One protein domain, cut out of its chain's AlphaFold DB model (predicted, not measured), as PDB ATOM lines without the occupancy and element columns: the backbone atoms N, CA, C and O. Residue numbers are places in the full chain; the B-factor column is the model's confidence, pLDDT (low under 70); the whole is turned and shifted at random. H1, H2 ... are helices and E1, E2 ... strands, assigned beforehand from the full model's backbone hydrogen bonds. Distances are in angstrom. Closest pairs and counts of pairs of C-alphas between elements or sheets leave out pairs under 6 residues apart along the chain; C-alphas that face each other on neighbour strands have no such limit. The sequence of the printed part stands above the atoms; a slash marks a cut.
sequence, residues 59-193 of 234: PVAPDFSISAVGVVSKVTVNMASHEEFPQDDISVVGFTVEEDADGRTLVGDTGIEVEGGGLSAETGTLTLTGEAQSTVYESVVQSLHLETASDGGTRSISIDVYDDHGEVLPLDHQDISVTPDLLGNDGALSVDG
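Overview. This is residues 59 to 193 of the 234 residues of an uncharacterized protein of Roseospira visakhapatnamensis (UniProt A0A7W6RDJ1). A long antiparallel sheet of eight strands is curled into a trough, like part of a barrel left open along one side, and on its concave side lie the helix H1 and a small two-stranded ribbon, E2 and E7. The printed part has 135 residues, with ten named strands and one named helix in the order E1 E2 E3 E4 E5 E6 H1 E7 E8 E9 E10; the class is mostly strand. The large sheet runs E3 E4 E5 E6 E1 E8 E9 E10 and is antiparallel throughout, as is the pair E2 and E7. The whole is compact, with a radius of gyration of the C-alphas of 14.4 A and spans of 41 by 34 by 26 A.

Arrangement. E1, residues 71 to 79, is an inner strand of the twisted large sheet. E2, residues 89 to 92, is apart from E1. E3, residues 97 to 99, is an edge strand, and E4, residues 105 to 107, forms a hairpin with it, N 98 and O 106 being 3.0 A apart. E5, residues 113 to 120, forms a hairpin with E4, with N 114 and O 105 at 2.8 A, and bends by 63 degrees at residue 116. The closest C-alphas of E2 and E5 are those of Ile 90 and Leu 119, 5.9 A apart. E6, residues 125 to 133, forms a hairpin with E5, with N 115 and O 127 at 2.9 A, and is antiparallel to E1, with N 128 and O 75 at 2.8 A; it bends by 73 degrees at residue 130. H1, residues 134 to 142, is on this sheet, and its closest C-alphas to E1 are those of Ser 134 and Val 72, 5.6 A apart. In H1 every O i to N i+4 pair is within hydrogen-bond range. E7, residues 144 to 147, is antiparallel to E2, with N 91 and O 145 at 3.0 A. E8, residues 155 to 162, is antiparallel to E1 at 160 degrees, with N 76 and O 160 at 2.9 A. E9, residues 172 to 179, forms a hairpin with E8, with N 157 and O 176 at 2.8 A. E10, residues 188 to 192, is the other edge strand and forms a hairpin with E9, with N 177 and O 190 at 2.8 A. E3 E4 E5 E6 and E8 E9 E10 are meanders, each strand the antiparallel neighbour of the one before.

Along the chain. E1 begins at C-alpha 71, (-8.688, -1.365, -26.164), and is 24.6 A long. E6 measures 22.0 A, E8 22.9 A and E9 23.1 A. H1 measures 12.1 A from C-alpha 134 at (-11.238, 2.719, -29.297). E10 ends at C-alpha 192, (-18.247, 1.801, -48.533).

Size, cuts and confidence. The two C-alphas farthest apart are those of His 165 and Leu 183, at 45.1 A. The printed part has no cut and no long link; residues 59 to 70 hold no named element. Mean pLDDT of the printed part is 87.1, with residues 150 to 151, 166 to 168, 182 to 189 and 191 to 193 under 70.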
ATOM      1  N   PRO A  59      -9.935  15.289 -45.627       88.94
ATOM      2  CA  PRO A  59     -10.122  14.395 -44.489       88.94
ATOM      3  C   PRO A  59     -10.389  12.973 -44.990       88.94
ATOM      4  O   PRO A  59     -11.276  12.761 -45.809       88.94
ATOM      5  N   VAL A  60      -9.607  12.001 -44.523       90.00
ATOM      6  CA  VAL A  60      -9.656  10.619 -45.022       90.00
ATOM      7  C   VAL A  60     -10.914   9.922 -44.529       90.00
ATOM      8  O   VAL A  60     -11.629   9.317 -45.319       90.00
ATOM      9  N   ALA A  61     -11.199  10.015 -43.230       90.06
ATOM     10  CA  ALA A  61     -12.272   9.253 -42.605       90.06
ATOM     11  C   ALA A  61     -12.992  10.061 -41.503       90.06
ATOM     12  O   ALA A  61     -13.000   9.660 -40.341       90.06
ATOM     13  N   PRO A  62     -13.606  11.216 -41.827       85.81
ATOM     14  CA  PRO A  62     -14.165  12.130 -40.824       85.81
ATOM     15  C   PRO A  62     -15.346  11.550 -40.027       85.81
ATOM     16  O   PRO A  62     -15.640  12.044 -38.944       85.81
ATOM     17  N   ASP A  63     -16.012  10.517 -40.550       87.31
ATOM     18  CA  ASP A  63     -17.118   9.800 -39.890       87.31
ATOM     19  C   ASP A  63     -16.689   8.399 -39.401       87.31
ATOM     20  O   ASP A  63     -17.522   7.559 -39.063       87.31
ATOM     21  N   PHE A  64     -15.379   8.117 -39.381       90.81
ATOM     22  CA  PHE A  64     -14.850   6.824 -38.950       90.81
ATOM     23  C   PHE A  64     -15.311   6.498 -37.534       90.81
ATOM     24  O   PHE A  64     -15.160   7.313 -36.626       90.81
ATOM     25  N   SER A  65     -15.844   5.300 -37.345       91.62
ATOM     26  CA  SER A  65     -16.277   4.813 -36.040       91.62
ATOM     27  C   SER A  65     -15.886   3.352 -35.899       91.62
ATOM     28  O   SER A  65     -15.921   2.608 -36.876       91.62
ATOM     29  N   ILE A  66     -15.535   2.935 -34.687       88.62
ATOM     30  CA  ILE A  66     -15.171   1.544 -34.398       88.62
ATOM     31  C   ILE A  66     -16.370   0.860 -33.745       88.62
ATOM     32  O   ILE A  66     -16.825   1.273 -32.676       88.62
ATOM     33  N   SER A  67     -16.871  -0.220 -34.347       85.44
ATOM     34  CA  SER A  67     -18.036  -0.946 -33.815       85.44
ATOM     35  C   SER A  67     -17.725  -1.688 -32.507       85.44
ATOM     36  O   SER A  67     -18.611  -1.935 -31.681       85.44
ATOM     37  N   ALA A  68     -16.460  -2.064 -32.308       77.94
ATOM     38  CA  ALA A  68     -15.978  -2.742 -31.112       77.94
ATOM     39  C   ALA A  68     -15.758  -1.770 -29.937       77.94
ATOM     40  O   ALA A  68     -15.191  -0.690 -30.079       77.94
ATOM     41  N   VAL A  69     -16.146  -2.196 -28.730       78.31
ATOM     42  CA  VAL A  69     -15.890  -1.452 -27.488       78.31
ATOM     43  C   VAL A  69     -14.705  -2.064 -26.743       78.31
ATOM     44  O   VAL A  69     -14.765  -3.221 -26.327       78.31
ATOM     45  N   GLY A  70     -13.627  -1.302 -26.540       87.62
ATOM     46  CA  GLY A  70     -12.457  -1.811 -25.821       87.62
ATOM     47  C   GLY A  70     -11.151  -1.076 -26.095       87.62
ATOM     48  O   GLY A  70     -11.144   0.099 -26.468       87.62
ATOM     49  N   VAL A  71     -10.054  -1.794 -25.852       91.38
ATOM     50  CA  VAL A  71      -8.688  -1.365 -26.164       91.38
ATOM     51  C   VAL A  71      -8.350  -1.839 -27.573       91.38
ATOM     52  O   VAL A  71      -8.563  -3.003 -27.905       91.38
ATOM     53  N   VAL A  72      -7.826  -0.930 -28.380       92.88
ATOM     54  CA  VAL A  72      -7.258  -1.176 -29.706       92.88
ATOM     55  C   VAL A  72      -5.739  -1.102 -29.560       92.88
ATOM     56  O   VAL A  72      -5.237  -0.317 -28.755       92.88
ATOM     57  N   SER A  73      -5.021  -1.950 -30.294       94.44
ATOM     58  CA  SER A  73      -3.551  -2.035 -30.244       94.44
ATOM     59  C   SER A  73      -2.907  -1.630 -31.573       94.44
ATOM     60  O   SER A  73      -1.741  -1.229 -31.623       94.44
ATOM     61  N   LYS A  74      -3.664  -1.727 -32.677       94.62
ATOM     62  CA  LYS A  74      -3.176  -1.363 -34.004       94.62
ATOM     63  C   LYS A  74      -4.301  -0.947 -34.945       94.62
ATOM     64  O   LYS A  74      -5.353  -1.579 -34.974       94.62
ATOM     65  N   VAL A  75      -4.034   0.053 -35.777       95.88
ATOM     66  CA  VAL A  75      -4.830   0.381 -36.963       95.88
ATOM     67  C   VAL A  75      -3.904   0.424 -38.168       95.88
ATOM     68  O   VAL A  75      -2.845   1.047 -38.117       95.88
ATOM     69  N   THR A  76      -4.300  -0.235 -39.248       95.50
ATOM     70  CA  THR A  76      -3.596  -0.185 -40.529       95.50
ATOM     71  C   THR A  76      -4.460   0.577 -41.519       95.50
ATOM     72  O   THR A  76      -5.625   0.243 -41.699       95.50
ATOM     73  N   VAL A  77      -3.891   1.579 -42.177       96.81
ATOM     74  CA  VAL A  77      -4.536   2.326 -43.259       96.81
ATOM     75  C   VAL A  77      -3.785   2.010 -44.545       96.81
ATOM     76  O   VAL A  77      -2.599   2.313 -44.665       96.81
ATOM     77  N   ASN A  78      -4.455   1.372 -45.497       96.06
ATOM     78  CA  ASN A  78      -3.877   0.935 -46.759       96.06
ATOM     79  C   ASN A  78      -4.466   1.723 -47.929       96.06
ATOM     80  O   ASN A  78      -5.644   1.579 -48.247       96.06
ATOM     81  N   MET A  79      -3.637   2.493 -48.623       94.62
ATOM     82  CA  MET A  79      -4.004   3.174 -49.857       94.62
ATOM     83  C   MET A  79      -3.763   2.250 -51.054       94.62
ATOM     84  O   MET A  79      -2.655   2.148 -51.577       94.62
ATOM     85  N   ALA A  80      -4.816   1.592 -51.533       93.19
ATOM     86  CA  ALA A  80      -4.734   0.695 -52.686       93.19
ATOM     87  C   ALA A  80      -4.322   1.422 -53.980       93.19
ATOM     88  O   ALA A  80      -3.722   0.817 -54.863       93.19
ATOM     89  N   SER A  81      -4.604   2.723 -54.077       91.25
ATOM     90  CA  SER A  81      -4.243   3.562 -55.229       91.25
ATOM     91  C   SER A  81      -2.823   4.150 -55.161       91.25
ATOM     92  O   SER A  81      -2.467   4.973 -56.002       91.25
ATOM     93  N   HIS A  82      -1.993   3.751 -54.189       92.25
ATOM     94  CA  HIS A  82      -0.643   4.307 -53.995       92.25
ATOM     95  C   HIS A  82       0.273   4.144 -55.217       92.25
ATOM     96  O   HIS A  82       1.044   5.041 -55.541       92.25
ATOM     97  N   GLU A  83       0.168   3.034 -55.955       91.62
ATOM     98  CA  GLU A  83       0.971   2.827 -57.172       91.62
ATOM     99  C   GLU A  83       0.630   3.832 -58.287       91.62
ATOM    100  O   GLU A  83       1.483   4.177 -59.110       91.62
ATOM    101  N   GLU A  84      -0.618   4.306 -58.319       90.44
ATOM    102  CA  GLU A  84      -1.108   5.298 -59.280       90.44
ATOM    103  C   GLU A  84      -0.773   6.726 -58.826       90.44
ATOM    104  O   GLU A  84      -0.508   7.593 -59.664       90.44
ATOM    105  N   PHE A  85      -0.727   6.950 -57.508       90.12
ATOM    106  CA  PHE A  85      -0.467   8.244 -56.877       90.12
ATOM    107  C   PHE A  85       0.661   8.170 -55.828       90.12
ATOM    108  O   PHE A  85       0.446   8.489 -54.664       90.12
ATOM    109  N   PRO A  86       1.910   7.844 -56.214       89.44
ATOM    110  CA  PRO A  86       3.016   7.633 -55.265       89.44
ATOM    111  C   PRO A  86       3.556   8.927 -54.632       89.44
ATOM    112  O   PRO A  86       4.596   8.918 -53.980       89.44
ATOM    113  N   GLN A  87       2.940  10.067 -54.944       88.50
ATOM    114  CA  GLN A  87       3.259  11.381 -54.388       88.50
ATOM    115  C   GLN A  87       2.257  11.791 -53.301       88.50
ATOM    116  O   GLN A  87       2.437  12.846 -52.701       88.50
ATOM    117  N   ASP A  88       1.178  11.022 -53.126       90.25
ATOM    118  CA  ASP A  88       0.193  11.271 -52.086       90.25
ATOM    119  C   ASP A  88       0.763  10.839 -50.729       90.25
ATOM    120  O   ASP A  88       1.529   9.877 -50.637       90.25
ATOM    121  N   ASP A  89       0.376  11.560 -49.685       91.44
ATOM    122  CA  ASP A  89       0.762  11.297 -48.304       91.44
ATOM    123  C   ASP A  89      -0.465  11.349 -47.387       91.44
ATOM    124  O   ASP A  89      -1.511  11.896 -47.751       91.44
ATOM    125  N   ILE A  90      -0.362  10.745 -46.204       92.69
ATOM    126  CA  ILE A  90      -1.400  10.821 -45.176       92.69
ATOM    127  C   ILE A  90      -0.762  11.295 -43.876       92.69
ATOM    128  O   ILE A  90       0.054  10.585 -43.284       92.69
ATOM    129  N   SER A  91      -1.223  12.442 -43.387       91.62
ATOM    130  CA  SER A  91      -0.759  13.047 -42.142       91.62
ATOM    131  C   SER A  91      -1.883  13.195 -41.118       91.62
ATOM    132  O   SER A  91      -3.072  13.146 -41.439       91.62
ATOM    133  N   VAL A  92      -1.508  13.345 -39.846       91.69
ATOM    134  CA  VAL A  92      -2.450  13.584 -38.744       91.69
ATOM    135  C   VAL A  92      -2.564  15.090 -38.510       91.69
ATOM    136  O   VAL A  92      -1.572  15.748 -38.200       91.69
ATOM    137  N   VAL A  93      -3.775  15.639 -38.596       89.62
ATOM    138  CA  VAL A  93      -4.049  17.069 -38.390       89.62
ATOM    139  C   VAL A  93      -4.741  17.295 -37.048       89.62
ATOM    140  O   VAL A  93      -5.616  16.548 -36.641       89.62
ATOM    141  N   GLY A  94      -4.373  18.350 -36.320       86.81
ATOM    142  CA  GLY A  94      -5.024  18.695 -35.045       86.81
ATOM    143  C   GLY A  94      -4.494  17.940 -33.821       86.81
ATOM    144  O   GLY A  94      -4.815  18.317 -32.694       86.81
ATOM    145  N   PHE A  95      -3.613  16.961 -34.025       91.31
ATOM    146  CA  PHE A  95      -2.735  16.417 -32.995       91.31
ATOM    147  C   PHE A  95      -1.315  16.939 -33.195       91.31
ATOM    148  O   PHE A  95      -0.885  17.186 -34.321       91.31
ATOM    149  N   THR A  96      -0.569  17.087 -32.103       92.00
ATOM    150  CA  THR A  96       0.883  17.243 -32.213       92.00
ATOM    151  C   THR A  96       1.467  15.903 -32.646       92.00
ATOM    152  O   THR A  96       1.096  14.880 -32.082       92.00
ATOM    153  N   VAL A  97       2.363  15.887 -33.628       92.25
ATOM    154  CA  VAL A  97       3.092  14.678 -34.029       92.25
ATOM    155  C   VAL A  97       4.566  14.927 -33.756       92.25
ATOM    156  O   VAL A  97       5.136  15.878 -34.292       92.25
ATOM    157  N   GLU A  98       5.163  14.132 -32.870       92.56
ATOM    158  CA  GLU A  98       6.515  14.378 -32.354       92.56
ATOM    159  C   GLU A  98       7.342  13.097 -32.319       92.56
ATOM    160  O   GLU A  98       6.830  12.020 -32.027       92.56
ATOM    161  N   GLU A  99       8.641  13.223 -32.576       94.62
ATOM    162  CA  GLU A  99       9.589  12.130 -32.395       94.62
ATOM    163  C   GLU A  99      10.100  12.110 -30.944       94.62
ATOM    164  O   GLU A  99      10.619  13.108 -30.439       94.62
ATOM    165  N   ASP A 100       9.952  10.974 -30.262       92.62
ATOM    166  CA  ASP A 100      10.490  10.758 -28.915       92.62
ATOM    167  C   ASP A 100      12.007  10.477 -28.941       92.62
ATOM    168  O   ASP A 100      12.609  10.234 -29.986       92.62
ATOM    169  N   ALA A 101      12.649  10.453 -27.771       92.44
ATOM    170  CA  ALA A 101      14.081  10.185 -27.620       92.44
ATOM    171  C   ALA A 101      14.551   8.855 -28.245       92.44
ATOM    172  O   ALA A 101      15.729   8.727 -28.587       92.44
ATOM    173  N   ASP A 102      13.649   7.881 -28.389       92.56
ATOM    174  CA  ASP A 102      13.901   6.589 -29.035       92.56
ATOM    175  C   ASP A 102      13.674   6.599 -30.565       92.56
ATOM    176  O   ASP A 102      13.798   5.553 -31.204       92.56
ATOM    177  N   GLY A 103      13.365   7.751 -31.174       92.38
ATOM    178  CA  GLY A 103      13.126   7.880 -32.619       92.38
ATOM    179  C   GLY A 103      11.733   7.426 -33.065       92.38
ATOM    180  O   GLY A 103      11.533   7.073 -34.224       92.38
ATOM    181  N   ARG A 104      10.778   7.358 -32.132       94.44
ATOM    182  CA  ARG A 104       9.403   6.900 -32.376       94.44
ATOM    183  C   ARG A 104       8.504   8.103 -32.605       94.44
ATOM    184  O   ARG A 104       8.541   9.033 -31.807       94.44
ATOM    185  N   THR A 105       7.697   8.077 -33.660       95.88
ATOM    186  CA  THR A 105       6.778   9.177 -33.987       95.88
ATOM    187  C   THR A 105       5.462   8.978 -33.246       95.88
ATOM    188  O   THR A 105       4.724   8.051 -33.550       95.88
ATOM    189  N   LEU A 106       5.165   9.816 -32.260       96.69
ATOM    190  CA  LEU A 106       3.988   9.711 -31.399       96.69
ATOM    191  C   LEU A 106       2.931  10.755 -31.763       96.69
ATOM    192  O   LEU A 106       3.252  11.891 -32.114       96.69
ATOM    193  N   VAL A 107       1.661  10.375 -31.625       95.81
ATOM    194  CA  VAL A 107       0.503  11.253 -31.828       95.81
ATOM    195  C   VAL A 107       0.101  11.879 -30.489       95.81
ATOM    196  O   VAL A 107      -0.703  11.330 -29.734       95.81
ATOM    197  N   GLY A 108       0.665  13.041 -30.175       91.94
ATOM    198  CA  GLY A 108       0.420  13.798 -28.948       91.94
ATOM    199  C   GLY A 108       0.587  12.943 -27.691       91.94
ATOM    200  O   GLY A 108       1.444  12.067 -27.617       91.94
ATOM    201  N   ASP A 109      -0.292  13.148 -26.710       90.69
ATOM    202  CA  ASP A 109      -0.327  12.356 -25.473       90.69
ATOM    203  C   ASP A 109      -1.209  11.091 -25.577       90.69
ATOM    204  O   ASP A 109      -1.608  10.525 -24.556       90.69
ATOM    205  N   THR A 110      -1.575  10.648 -26.788       93.56
ATOM    206  CA  THR A 110      -2.516   9.520 -26.971       93.56
ATOM    207  C   THR A 110      -1.908   8.159 -26.640       93.56
ATOM    208  O   THR A 110      -2.644   7.213 -26.365       93.56
ATOM    209  N   GLY A 111      -0.575   8.054 -26.671       92.38
ATOM    210  CA  GLY A 111       0.145   6.783 -26.582       92.38
ATOM    211  C   GLY A 111       0.189   5.993 -27.895       92.38
ATOM    212  O   GLY A 111       0.746   4.898 -27.902       92.38
ATOM    213  N   ILE A 112      -0.362   6.541 -28.984       96.50
ATOM    214  CA  ILE A 112      -0.336   5.944 -30.321       96.50
ATOM    215  C   ILE A 112       0.925   6.404 -31.060       96.50
ATOM    216  O   ILE A 112       1.249   7.591 -31.092       96.50
ATOM    217  N   GLU A 113       1.622   5.454 -31.667       96.81
ATOM    218  CA  GLU A 113       2.800   5.634 -32.505       96.81
ATOM    219  C   GLU A 113       2.442   5.461 -33.983       96.81
ATOM    220  O   GLU A 113       1.746   4.516 -34.356       96.81
ATOM    221  N   VAL A 114       2.967   6.342 -34.828       96.75
ATOM    222  CA  VAL A 114       2.997   6.186 -36.280       96.75
ATOM    223  C   VAL A 114       4.252   5.394 -36.649       96.75
ATOM    224  O   VAL A 114       5.365   5.928 -36.653       96.75
ATOM    225  N   GLU A 115       4.090   4.107 -36.942       94.69
ATOM    226  CA  GLU A 115       5.208   3.235 -37.310       94.69
ATOM    227  C   GLU A 115       5.852   3.734 -38.610       94.69
ATOM    228  O   GLU A 115       5.172   4.018 -39.595       94.69
ATOM    229  N   GLY A 116       7.179   3.869 -38.613       90.31
ATOM    230  CA  GLY A 116       7.911   4.411 -39.763       90.31
ATOM    231  C   GLY A 116       7.750   5.923 -39.970       90.31
ATOM    232  O   GLY A 116       8.346   6.460 -40.901       90.31
ATOM    233  N   GLY A 117       7.005   6.613 -39.098       89.88
ATOM    234  CA  GLY A 117       6.861   8.071 -39.088       89.88
ATOM    235  C   GLY A 117       5.844   8.648 -40.074       89.88
ATOM    236  O   GLY A 117       5.675   9.863 -40.103       89.88
ATOM    237  N   GLY A 118       5.155   7.816 -40.858       92.19
ATOM    238  CA  GLY A 118       4.154   8.273 -41.823       92.19
ATOM    239  C   GLY A 118       3.693   7.174 -42.775       92.19
ATOM    240  O   GLY A 118       3.860   5.983 -42.502       92.19
ATOM    241  N   LEU A 119       3.106   7.578 -43.904       93.25
ATOM    242  CA  LEU A 119       2.714   6.657 -44.966       93.25
ATOM    243  C   LEU A 119       3.965   6.022 -45.598       93.25
ATOM    244  O   LEU A 119       4.882   6.705 -46.054       93.25
ATOM    245  N   SER A 120       4.007   4.693 -45.660       93.94
ATOM    246  CA  SER A 120       5.099   3.981 -46.324       93.94
ATOM    247  C   SER A 120       5.065   4.223 -47.833       93.94
ATOM    248  O   SER A 120       4.176   3.735 -48.529       93.94
ATOM    249  N   ALA A 121       6.087   4.894 -48.367       90.19
ATOM    250  CA  ALA A 121       6.220   5.138 -49.804       90.19
ATOM    251  C   ALA A 121       6.405   3.853 -50.640       90.19
ATOM    252  O   ALA A 121       6.257   3.890 -51.863       90.19
ATOM    253  N   GLU A 122       6.737   2.718 -50.017       90.62
ATOM    254  CA  GLU A 122       6.899   1.432 -50.708       90.62
ATOM    255  C   GLU A 122       5.583   0.658 -50.825       90.62
ATOM    256  O   GLU A 122       5.365  -0.023 -51.826       90.62
ATOM    257  N   THR A 123       4.719   0.736 -49.808       92.56
ATOM    258  CA  THR A 123       3.508  -0.098 -49.713       92.56
ATOM    259  C   THR A 123       2.205   0.691 -49.735       92.56
ATOM    260  O   THR A 123       1.151   0.081 -49.873       92.56
ATOM    261  N   GLY A 124       2.245   2.018 -49.586       94.44
ATOM    262  CA  GLY A 124       1.045   2.838 -49.418       94.44
ATOM    263  C   GLY A 124       0.327   2.560 -48.099       94.44
ATOM    264  O   GLY A 124      -0.896   2.641 -48.036       94.44
ATOM    265  N   THR A 125       1.064   2.157 -47.061       96.19
ATOM    266  CA  THR A 125       0.486   1.738 -45.777       96.19
ATOM    267  C   THR A 125       0.947   2.648 -44.649       96.19
ATOM    268  O   THR A 125       2.146   2.859 -44.483       96.19
ATOM    269  N   LEU A 126       0.002   3.158 -43.866       96.56
ATOM    270  CA  LEU A 126       0.229   3.876 -42.616       96.56
ATOM    271  C   LEU A 126      -0.189   2.954 -41.467       96.56
ATOM    272  O   LEU A 126      -1.332   2.494 -41.428       96.56
ATOM    273  N   THR A 127       0.718   2.687 -40.531       96.06
ATOM    274  CA  THR A 127       0.443   1.810 -39.386       96.06
ATOM    275  C   THR A 127       0.476   2.621 -38.097       96.06
ATOM    276  O   THR A 127       1.489   3.225 -37.750       96.06
ATOM    277  N   LEU A 128      -0.635   2.610 -37.366       96.88
ATOM    278  CA  LEU A 128      -0.773   3.211 -36.045       96.88
ATOM    279  C   LEU A 128      -0.714   2.104 -34.993       96.88
ATOM    280  O   LEU A 128      -1.521   1.178 -35.047       96.88
ATOM    281  N   THR A 129       0.188   2.183 -34.021       95.50
ATOM    282  CA  THR A 129       0.379   1.151 -32.984       95.50
ATOM    283  C   THR A 129       0.325   1.736 -31.579       95.50
ATOM    284  O   THR A 129       0.599   2.914 -31.390       95.50
ATOM    285  N   GLY A 130      -0.027   0.924 -30.586       94.38
ATOM    286  CA  GLY A 130      -0.073   1.328 -29.180       94.38
ATOM    287  C   GLY A 130      -1.400   0.968 -28.521       94.38
ATOM    288  O   GLY A 130      -2.447   0.951 -29.153       94.38
ATOM    289  N   GLU A 131      -1.377   0.666 -27.227       94.00
ATOM    290  CA  GLU A 131      -2.595   0.304 -26.501       94.00
ATOM    291  C   GLU A 131      -3.373   1.564 -26.096       94.00
ATOM    292  O   GLU A 131      -2.986   2.281 -25.168       94.00
ATOM    293  N   ALA A 132      -4.496   1.824 -26.765       94.44
ATOM    294  CA  ALA A 132      -5.378   2.945 -26.454       94.44
ATOM    295  C   ALA A 132      -6.857   2.553 -26.555       94.44
ATOM    296  O   ALA A 132      -7.233   1.547 -27.152       94.44
ATOM    297  N   GLN A 133      -7.731   3.356 -25.951       94.12
ATOM    298  CA  GLN A 133      -9.176   3.141 -26.065       94.12
ATOM    299  C   GLN A 133      -9.641   3.348 -27.513       94.12
ATOM    300  O   GLN A 133      -9.138   4.247 -28.189       94.12
ATOM    301  N   SER A 134     -10.655   2.595 -27.951       93.25
ATOM    302  CA  SER A 134     -11.238   2.719 -29.297       93.25
ATOM    303  C   SER A 134     -11.574   4.170 -29.668       93.25
ATOM    304  O   SER A 134     -11.163   4.633 -30.720       93.25
ATOM    305  N   THR A 135     -12.149   4.945 -28.745       94.75
ATOM    306  CA  THR A 135     -12.489   6.368 -28.956       94.75
ATOM    307  C   THR A 135     -11.289   7.277 -29.225       94.75
ATOM    308  O   THR A 135     -11.419   8.318 -29.870       94.75
ATOM    309  N   VAL A 136     -10.118   6.922 -28.690       95.62
ATOM    310  CA  VAL A 136      -8.873   7.659 -28.950       95.62
ATOM    311  C   VAL A 136      -8.402   7.358 -30.369       95.62
ATOM    312  O   VAL A 136      -8.107   8.289 -31.112       95.62
ATOM    313  N   TYR A 137      -8.425   6.085 -30.769       95.94
ATOM    314  CA  TYR A 137      -8.149   5.680 -32.147       95.94
ATOM    315  C   TYR A 137      -9.131   6.300 -33.145       95.94
ATOM    316  O   TYR A 137      -8.687   6.815 -34.164       95.94
ATOM    317  N   GLU A 138     -10.429   6.340 -32.833       95.50
ATOM    318  CA  GLU A 138     -11.444   7.013 -33.655       95.50
ATOM    319  C   GLU A 138     -11.073   8.478 -33.893       95.50
ATOM    320  O   GLU A 138     -11.024   8.924 -35.033       95.50
ATOM    321  N   SER A 139     -10.708   9.204 -32.833       95.69
ATOM    322  CA  SER A 139     -10.328  10.619 -32.943       95.69
ATOM    323  C   SER A 139      -9.074  10.829 -33.804       95.69
ATOM    324  O   SER A 139      -9.014  11.784 -34.580       95.69
ATOM    325  N   VAL A 140      -8.072   9.951 -33.679       96.06
ATOM    326  CA  VAL A 140      -6.832  10.024 -34.472       96.06
ATOM    327  C   VAL A 140      -7.092   9.679 -35.938       96.06
ATOM    328  O   VAL A 140      -6.635  10.407 -36.813       96.06
ATOM    329  N   VAL A 141      -7.864   8.626 -36.221       95.94
ATOM    330  CA  VAL A 141      -8.202   8.214 -37.595       95.94
ATOM    331  C   VAL A 141      -9.081   9.258 -38.292       95.94
ATOM    332  O   VAL A 141      -8.830   9.591 -39.448       95.94
ATOM    333  N   GLN A 142     -10.041   9.858 -37.583       94.25
ATOM    334  CA  GLN A 142     -10.852  10.978 -38.089       94.25
ATOM    335  C   GLN A 142     -10.024  12.223 -38.421       94.25
ATOM    336  O   GLN A 142     -10.447  13.058 -39.217       94.25
ATOM    337  N   SER A 143      -8.845  12.342 -37.814       93.69
ATOM    338  CA  SER A 143      -7.916  13.454 -38.007       93.69
ATOM    339  C   SER A 143      -6.901  13.212 -39.125       93.69
ATOM    340  O   SER A 143      -6.057  14.073 -39.376       93.69
ATOM    341  N   LEU A 144      -6.956  12.058 -39.796       94.50
ATOM    342  CA  LEU A 144      -6.104  11.771 -40.943       94.50
ATOM    343  C   LEU A 144      -6.535  12.596 -42.149       94.50
ATOM    344  O   LEU A 144      -7.712  12.622 -42.514       94.50
ATOM    345  N   HIS A 145      -5.570  13.240 -42.788       92.00
ATOM    346  CA  HIS A 145      -5.769  14.030 -43.990       92.00
ATOM    347  C   HIS A 145      -4.895  13.488 -45.115       92.00
ATOM    348  O   HIS A 145      -3.704  13.252 -44.940       92.00
ATOM    349  N   LEU A 146      -5.513  13.308 -46.279       90.88
ATOM    350  CA  LEU A 146      -4.839  12.995 -47.523       90.88
ATOM    351  C   LEU A 146      -4.245  14.281 -48.088       90.88
ATOM    352  O   LEU A 146      -4.969  15.216 -48.454       90.88
ATOM    353  N   GLU A 147      -2.932  14.297 -48.208       88.25
ATOM    354  CA  GLU A 147      -2.185  15.317 -48.921       88.25
ATOM    355  C   GLU A 147      -1.895  14.789 -50.317       88.25
ATOM    356  O   GLU A 147      -1.342  13.707 -50.491       88.25
ATOM    357  N   THR A 148      -2.310  15.531 -51.338       83.62
ATOM    358  CA  THR A 148      -2.133  15.097 -52.720       83.62
ATOM    359  C   THR A 148      -1.383  16.138 -53.524       83.62
ATOM    360  O   THR A 148      -1.700  17.325 -53.493       83.62
ATOM    361  N   ALA A 149      -0.388  15.675 -54.274       70.94
ATOM    362  CA  ALA A 149       0.309  16.491 -55.263       70.94
ATOM    363  C   ALA A 149      -0.396  16.470 -56.633       70.94
ATOM    364  O   ALA A 149       0.034  17.155 -57.562       70.94
ATOM    365  N   SER A 150      -1.436  15.637 -56.787       61.94
ATOM    366  CA  SER A 150      -2.164  15.430 -58.038       61.94
ATOM    367  C   SER A 150      -3.634  15.768 -57.883       61.94
ATOM    368  O   SER A 150      -4.355  15.230 -57.050       61.94
ATOM    369  N   ASP A 151      -4.090  16.622 -58.778       65.56
ATOM    370  CA  ASP A 151      -5.321  17.377 -58.606       65.56
ATOM    371  C   ASP A 151      -6.593  16.592 -59.022       65.56
ATOM    372  O   ASP A 151      -7.699  17.108 -58.958       65.56
ATOM    373  N   GLY A 152      -6.496  15.310 -59.408       70.50
ATOM    374  CA  GLY A 152      -7.668  14.503 -59.781       70.50
ATOM    375  C   GLY A 152      -7.467  12.986 -59.704       70.50
ATOM    376  O   GLY A 152      -6.354  12.490 -59.863       70.50
ATOM    377  N   GLY A 153      -8.573  12.255 -59.521       82.94
ATOM    378  CA  GLY A 153      -8.633  10.783 -59.493       82.94
ATOM    379  C   GLY A 153      -9.028  10.228 -58.122       82.94
ATOM    380  O   GLY A 153      -8.602  10.757 -57.109       82.94
ATOM    381  N   THR A 154      -9.862   9.190 -58.079       88.31
ATOM    382  CA  THR A 154     -10.333   8.587 -56.820       88.31
ATOM    383  C   THR A 154      -9.249   7.717 -56.183       88.31
ATOM    384  O   THR A 154      -8.576   6.962 -56.881       88.31
ATOM    385  N   ARG A 155      -9.100   7.818 -54.860       90.38
ATOM    386  CA  ARG A 155      -8.158   7.054 -54.042       90.38
ATOM    387  C   ARG A 155      -8.962   6.063 -53.233       90.38
ATOM    388  O   ARG A 155      -9.854   6.466 -52.486       90.38
ATOM    389  N   SER A 156      -8.639   4.792 -53.395       93.38
ATOM    390  CA  SER A 156      -9.210   3.716 -52.597       93.38
ATOM    391  C   SER A 156      -8.335   3.489 -51.371       93.38
ATOM    392  O   SER A 156      -7.137   3.226 -51.503       93.38
ATOM    393  N   ILE A 157      -8.927   3.612 -50.189       94.25
ATOM    394  CA  ILE A 157      -8.270   3.479 -48.891       94.25
ATOM    395  C   ILE A 157      -9.053   2.457 -48.072       94.25
ATOM    396  O   ILE A 157     -10.266   2.572 -47.964       94.25
ATOM    397  N   SER A 158      -8.369   1.494 -47.473       94.94
ATOM    398  CA  SER A 158      -8.965   0.523 -46.554       94.94
ATOM    399  C   SER A 158      -8.381   0.725 -45.160       94.94
ATOM    400  O   SER A 158      -7.177   0.957 -45.025       94.94
ATOM    401  N   ILE A 159      -9.214   0.656 -44.127       95.38
ATOM    402  CA  ILE A 159      -8.816   0.807 -42.726       95.38
ATOM    403  C   ILE A 159      -9.145  -0.483 -41.989       95.38
ATOM    404  O   ILE A 159     -10.298  -0.897 -41.964       95.38
ATOM    405  N   ASP A 160      -8.140  -1.086 -41.361       94.25
ATOM    406  CA  ASP A 160      -8.253  -2.314 -40.578       94.25
ATOM    407  C   ASP A 160      -7.890  -2.046 -39.115       94.25
ATOM    408  O   ASP A 160      -6.801  -1.546 -38.814       94.25
ATOM    409  N   VAL A 161      -8.774  -2.413 -38.189       93.62
ATOM    410  CA  VAL A 161      -8.596  -2.214 -36.740       93.62
ATOM    411  C   VAL A 161      -8.277  -3.541 -36.062       93.62
ATOM    412  O   VAL A 161      -8.951  -4.532 -36.310       93.62
ATOM    413  N   TYR A 162      -7.299  -3.573 -35.159       92.44
ATOM    414  CA  TYR A 162      -6.900  -4.770 -34.413       92.44
ATOM    415  C   TYR A 162      -6.753  -4.471 -32.918       92.44
ATOM    416  O   TYR A 162      -6.254  -3.412 -32.521       92.44
ATOM    417  N   ASP A 163      -7.113  -5.431 -32.073       89.19
ATOM    418  CA  ASP A 163      -6.798  -5.410 -30.647       89.19
ATOM    419  C   ASP A 163      -5.553  -6.233 -30.301       89.19
ATOM    420  O   ASP A 163      -4.879  -6.824 -31.146       89.19
ATOM    421  N   ASP A 164      -5.231  -6.233 -29.009       77.31
ATOM    422  CA  ASP A 164      -4.074  -6.922 -28.442       77.31
ATOM    423  C   ASP A 164      -4.238  -8.455 -28.398       77.31
ATOM    424  O   ASP A 164      -3.295  -9.185 -28.092       77.31
ATOM    425  N   HIS A 165      -5.411  -9.002 -28.745       73.31
ATOM    426  CA  HIS A 165      -5.668 -10.441 -28.631       73.31
ATOM    427  C   HIS A 165      -4.971 -11.302 -29.702       73.31
ATOM    428  O   HIS A 165      -5.114 -12.529 -29.694       73.31
ATOM    429  N   GLY A 166      -4.155 -10.706 -30.578       54.97
ATOM    430  CA  GLY A 166      -3.342 -11.438 -31.552       54.97
ATOM    431  C   GLY A 166      -4.175 -12.104 -32.646       54.97
ATOM    432  O   GLY A 166      -3.764 -13.125 -33.209       54.97
ATOM    433  N   GLU A 167      -5.358 -11.557 -32.923       62.94
ATOM    434  CA  GLU A 167      -6.237 -12.049 -33.972       62.94
ATOM    435  C   GLU A 167      -5.610 -11.811 -35.353       62.94
ATOM    436  O   GLU A 167      -4.981 -10.791 -35.630       62.94
ATOM    437  N   VAL A 168      -5.758 -12.800 -36.239       69.75
ATOM    438  CA  VAL A 168      -5.306 -12.692 -37.640       69.75
ATOM    439  C   VAL A 168      -6.268 -11.814 -38.452       69.75
ATOM    440  O   VAL A 168      -5.908 -11.336 -39.525       69.75
ATOM    441  N   LEU A 169      -7.488 -11.618 -37.952       80.50
ATOM    442  CA  LEU A 169      -8.542 -10.849 -38.597       80.50
ATOM    443  C   LEU A 169      -8.722  -9.505 -37.887       80.50
ATOM    444  O   LEU A 169      -8.564  -9.454 -36.667       80.50
ATOM    445  N   PRO A 170      -9.046  -8.442 -38.636       84.19
ATOM    446  CA  PRO A 170      -9.376  -7.163 -38.036       84.19
ATOM    447  C   PRO A 170     -10.695  -7.260 -37.256       84.19
ATOM    448  O   PRO A 170     -11.621  -7.969 -37.656       84.19
ATOM    449  N   LEU A 171     -10.770  -6.532 -36.145       85.94
ATOM    450  CA  LEU A 171     -11.988  -6.291 -35.372       85.94
ATOM    451  C   LEU A 171     -13.033  -5.510 -36.171       85.94
ATOM    452  O   LEU A 171     -14.228  -5.727 -35.991       85.94
ATOM    453  N   ASP A 172     -12.571  -4.576 -36.997       89.12
ATOM    454  CA  ASP A 172     -13.396  -3.696 -37.817       89.12
ATOM    455  C   ASP A 172     -12.638  -3.366 -39.110       89.12
ATOM    456  O   ASP A 172     -11.403  -3.305 -39.106       89.12
ATOM    457  N   HIS A 173     -13.372  -3.207 -40.206       91.25
ATOM    458  CA  HIS A 173     -12.827  -2.954 -41.533       91.25
ATOM    459  C   HIS A 173     -13.717  -1.962 -42.274       91.25
ATOM    460  O   HIS A 173     -14.931  -2.164 -42.359       91.25
ATOM    461  N   GLN A 174     -13.111  -0.932 -42.859       91.31
ATOM    462  CA  GLN A 174     -13.828   0.067 -43.641       91.31
ATOM    463  C   GLN A 174     -13.092   0.386 -44.941       91.31
ATOM    464  O   GLN A 174     -11.917   0.753 -44.911       91.31
ATOM    465  N   ASP A 175     -13.806   0.323 -46.065       92.56
ATOM    466  CA  ASP A 175     -13.328   0.816 -47.351       92.56
ATOM    467  C   ASP A 175     -13.827   2.244 -47.593       92.56
ATOM    468  O   ASP A 175     -14.974   2.619 -47.335       92.56
ATOM    469  N   ILE A 176     -12.937   3.082 -48.101       90.25
ATOM    470  CA  ILE A 176     -13.150   4.508 -48.289       90.25
ATOM    471  C   ILE A 176     -12.668   4.889 -49.680       90.25
ATOM    472  O   ILE A 176     -11.586   4.518 -50.129       90.25
ATOM    473  N   SER A 177     -13.484   5.669 -50.374       89.75
ATOM    474  CA  SER A 177     -13.137   6.314 -51.630       89.75
ATOM    475  C   SER A 177     -13.042   7.819 -51.417       89.75
ATOM    476  O   SER A 177     -14.034   8.477 -51.093       89.75
ATOM    477  N   VAL A 178     -11.852   8.369 -51.640       88.31
ATOM    478  CA  VAL A 178     -11.565   9.803 -51.530       88.31
ATOM    479  C   VAL A 178     -11.329  10.364 -52.923       88.31
ATOM    480  O   VAL A 178     -10.417   9.929 -53.622       88.31
ATOM    481  N   THR A 179     -12.141  11.327 -53.358       86.50
ATOM    482  CA  THR A 179     -11.947  11.994 -54.652       86.50
ATOM    483  C   THR A 179     -11.542  13.454 -54.426       86.50
ATOM    484  O   THR A 179     -12.392  14.239 -54.003       86.50
ATOM    485  N   PRO A 180     -10.282  13.841 -54.702       80.38
ATOM    486  CA  PRO A 180      -9.855  15.234 -54.663       80.38
ATOM    487  C   PRO A 180     -10.647  16.043 -55.696       80.38
ATOM    488  O   PRO A 180     -10.883  15.582 -56.818       80.38
ATOM    489  N   ASP A 181     -11.078  17.240 -55.308       71.31
ATOM    490  CA  ASP A 181     -11.789  18.151 -56.199       71.31
ATOM    491  C   ASP A 181     -10.848  19.235 -56.738       71.31
ATOM    492  O   ASP A 181     -10.269  20.018 -55.989       71.31
ATOM    493  N   LEU A 182     -10.785  19.320 -58.067       57.91
ATOM    494  CA  LEU A 182      -9.989  20.280 -58.843       57.91
ATOM    495  C   LEU A 182     -10.360  21.755 -58.611       57.91
ATOM    496  O   LEU A 182      -9.691  22.652 -59.128       57.91
ATOM    497  N   LEU A 183     -11.488  22.028 -57.945       56.25
ATOM    498  CA  LEU A 183     -12.043  23.371 -57.776       56.25
ATOM    499  C   LEU A 183     -11.900  23.891 -56.340       56.25
ATOM    500  O   LEU A 183     -12.420  24.967 -56.039       56.25
ATOM    501  N   GLY A 184     -11.176  23.170 -55.478       51.66
ATOM    502  CA  GLY A 184     -10.913  23.580 -54.100       51.66
ATOM    503  C   GLY A 184     -12.104  23.402 -53.159       51.66
ATOM    504  O   GLY A 184     -12.157  24.071 -52.130       51.66
ATOM    505  N   ASN A 185     -13.065  22.539 -53.502       53.16
ATOM    506  CA  ASN A 185     -14.025  22.047 -52.517       53.16
ATOM    507  C   ASN A 185     -13.382  20.898 -51.731       53.16
ATOM    508  O   ASN A 185     -12.604  20.129 -52.296       53.16
ATOM    509  N   ASP A 186     -13.707  20.762 -50.445       57.69
ATOM    510  CA  ASP A 186     -13.355  19.575 -49.664       57.69
ATOM    511  C   ASP A 186     -13.796  18.335 -50.466       57.69
ATOM    512  O   ASP A 186     -14.971  18.217 -50.820       57.69
ATOM    513  N   GLY A 187     -12.841  17.490 -50.876       60.56
ATOM    514  CA  GLY A 187     -13.065  16.421 -51.856       60.56
ATOM    515  C   GLY A 187     -14.276  15.532 -51.537       60.56
ATOM    516  O   GLY A 187     -14.694  15.399 -50.389       60.56
ATOM    517  N   ALA A 188     -14.859  14.895 -52.556       61.97
ATOM    518  CA  ALA A 188     -15.986  13.993 -52.337       61.97
ATOM    519  C   ALA A 188     -15.512  12.724 -51.611       61.97
ATOM    520  O   ALA A 188     -14.657  11.991 -52.117       61.97
ATOM    521  N   LEU A 189     -16.101  12.466 -50.444       69.38
ATOM    522  CA  LEU A 189     -15.852  11.284 -49.626       69.38
ATOM    523  C   LEU A 189     -17.016  10.309 -49.753       69.38
ATOM    524  O   LEU A 189     -18.178  10.695 -49.622       69.38
ATOM    525  N   SER A 190     -16.696   9.043 -49.988       72.00
ATOM    526  CA  SER A 190     -17.654   7.943 -49.939       72.00
ATOM    527  C   SER A 190     -17.074   6.838 -49.074       72.00
ATOM    528  O   SER A 190     -15.997   6.332 -49.369       72.00
ATOM    529  N   VAL A 191     -17.789   6.458 -48.021       66.38
ATOM    530  CA  VAL A 191     -17.453   5.305 -47.179       66.38
ATOM    531  C   VAL A 191     -18.282   4.111 -47.652       66.38
ATOM    532  O   VAL A 191     -19.511   4.146 -47.595       66.38
ATOM    533  N   ASP A 192     -17.626   3.081 -48.180       56.75
ATOM    534  CA  ASP A 192     -18.247   1.801 -48.533       56.75
ATOM    535  C   ASP A 192     -17.981   0.859 -47.351       56.75
ATOM    536  O   ASP A 192     -16.910   0.290 -47.186       56.75
ATOM    537  N   GLY A 193     -18.912   0.847 -46.402       44.69
ATOM    538  CA  GLY A 193     -18.671   0.263 -45.079       44.69
ATOM    539  C   GLY A 193     -19.708   0.648 -44.031       44.69
ATOM    540  O   GLY A 193     -19.778   0.034 -42.973       44.69
TER     541      GLY A 193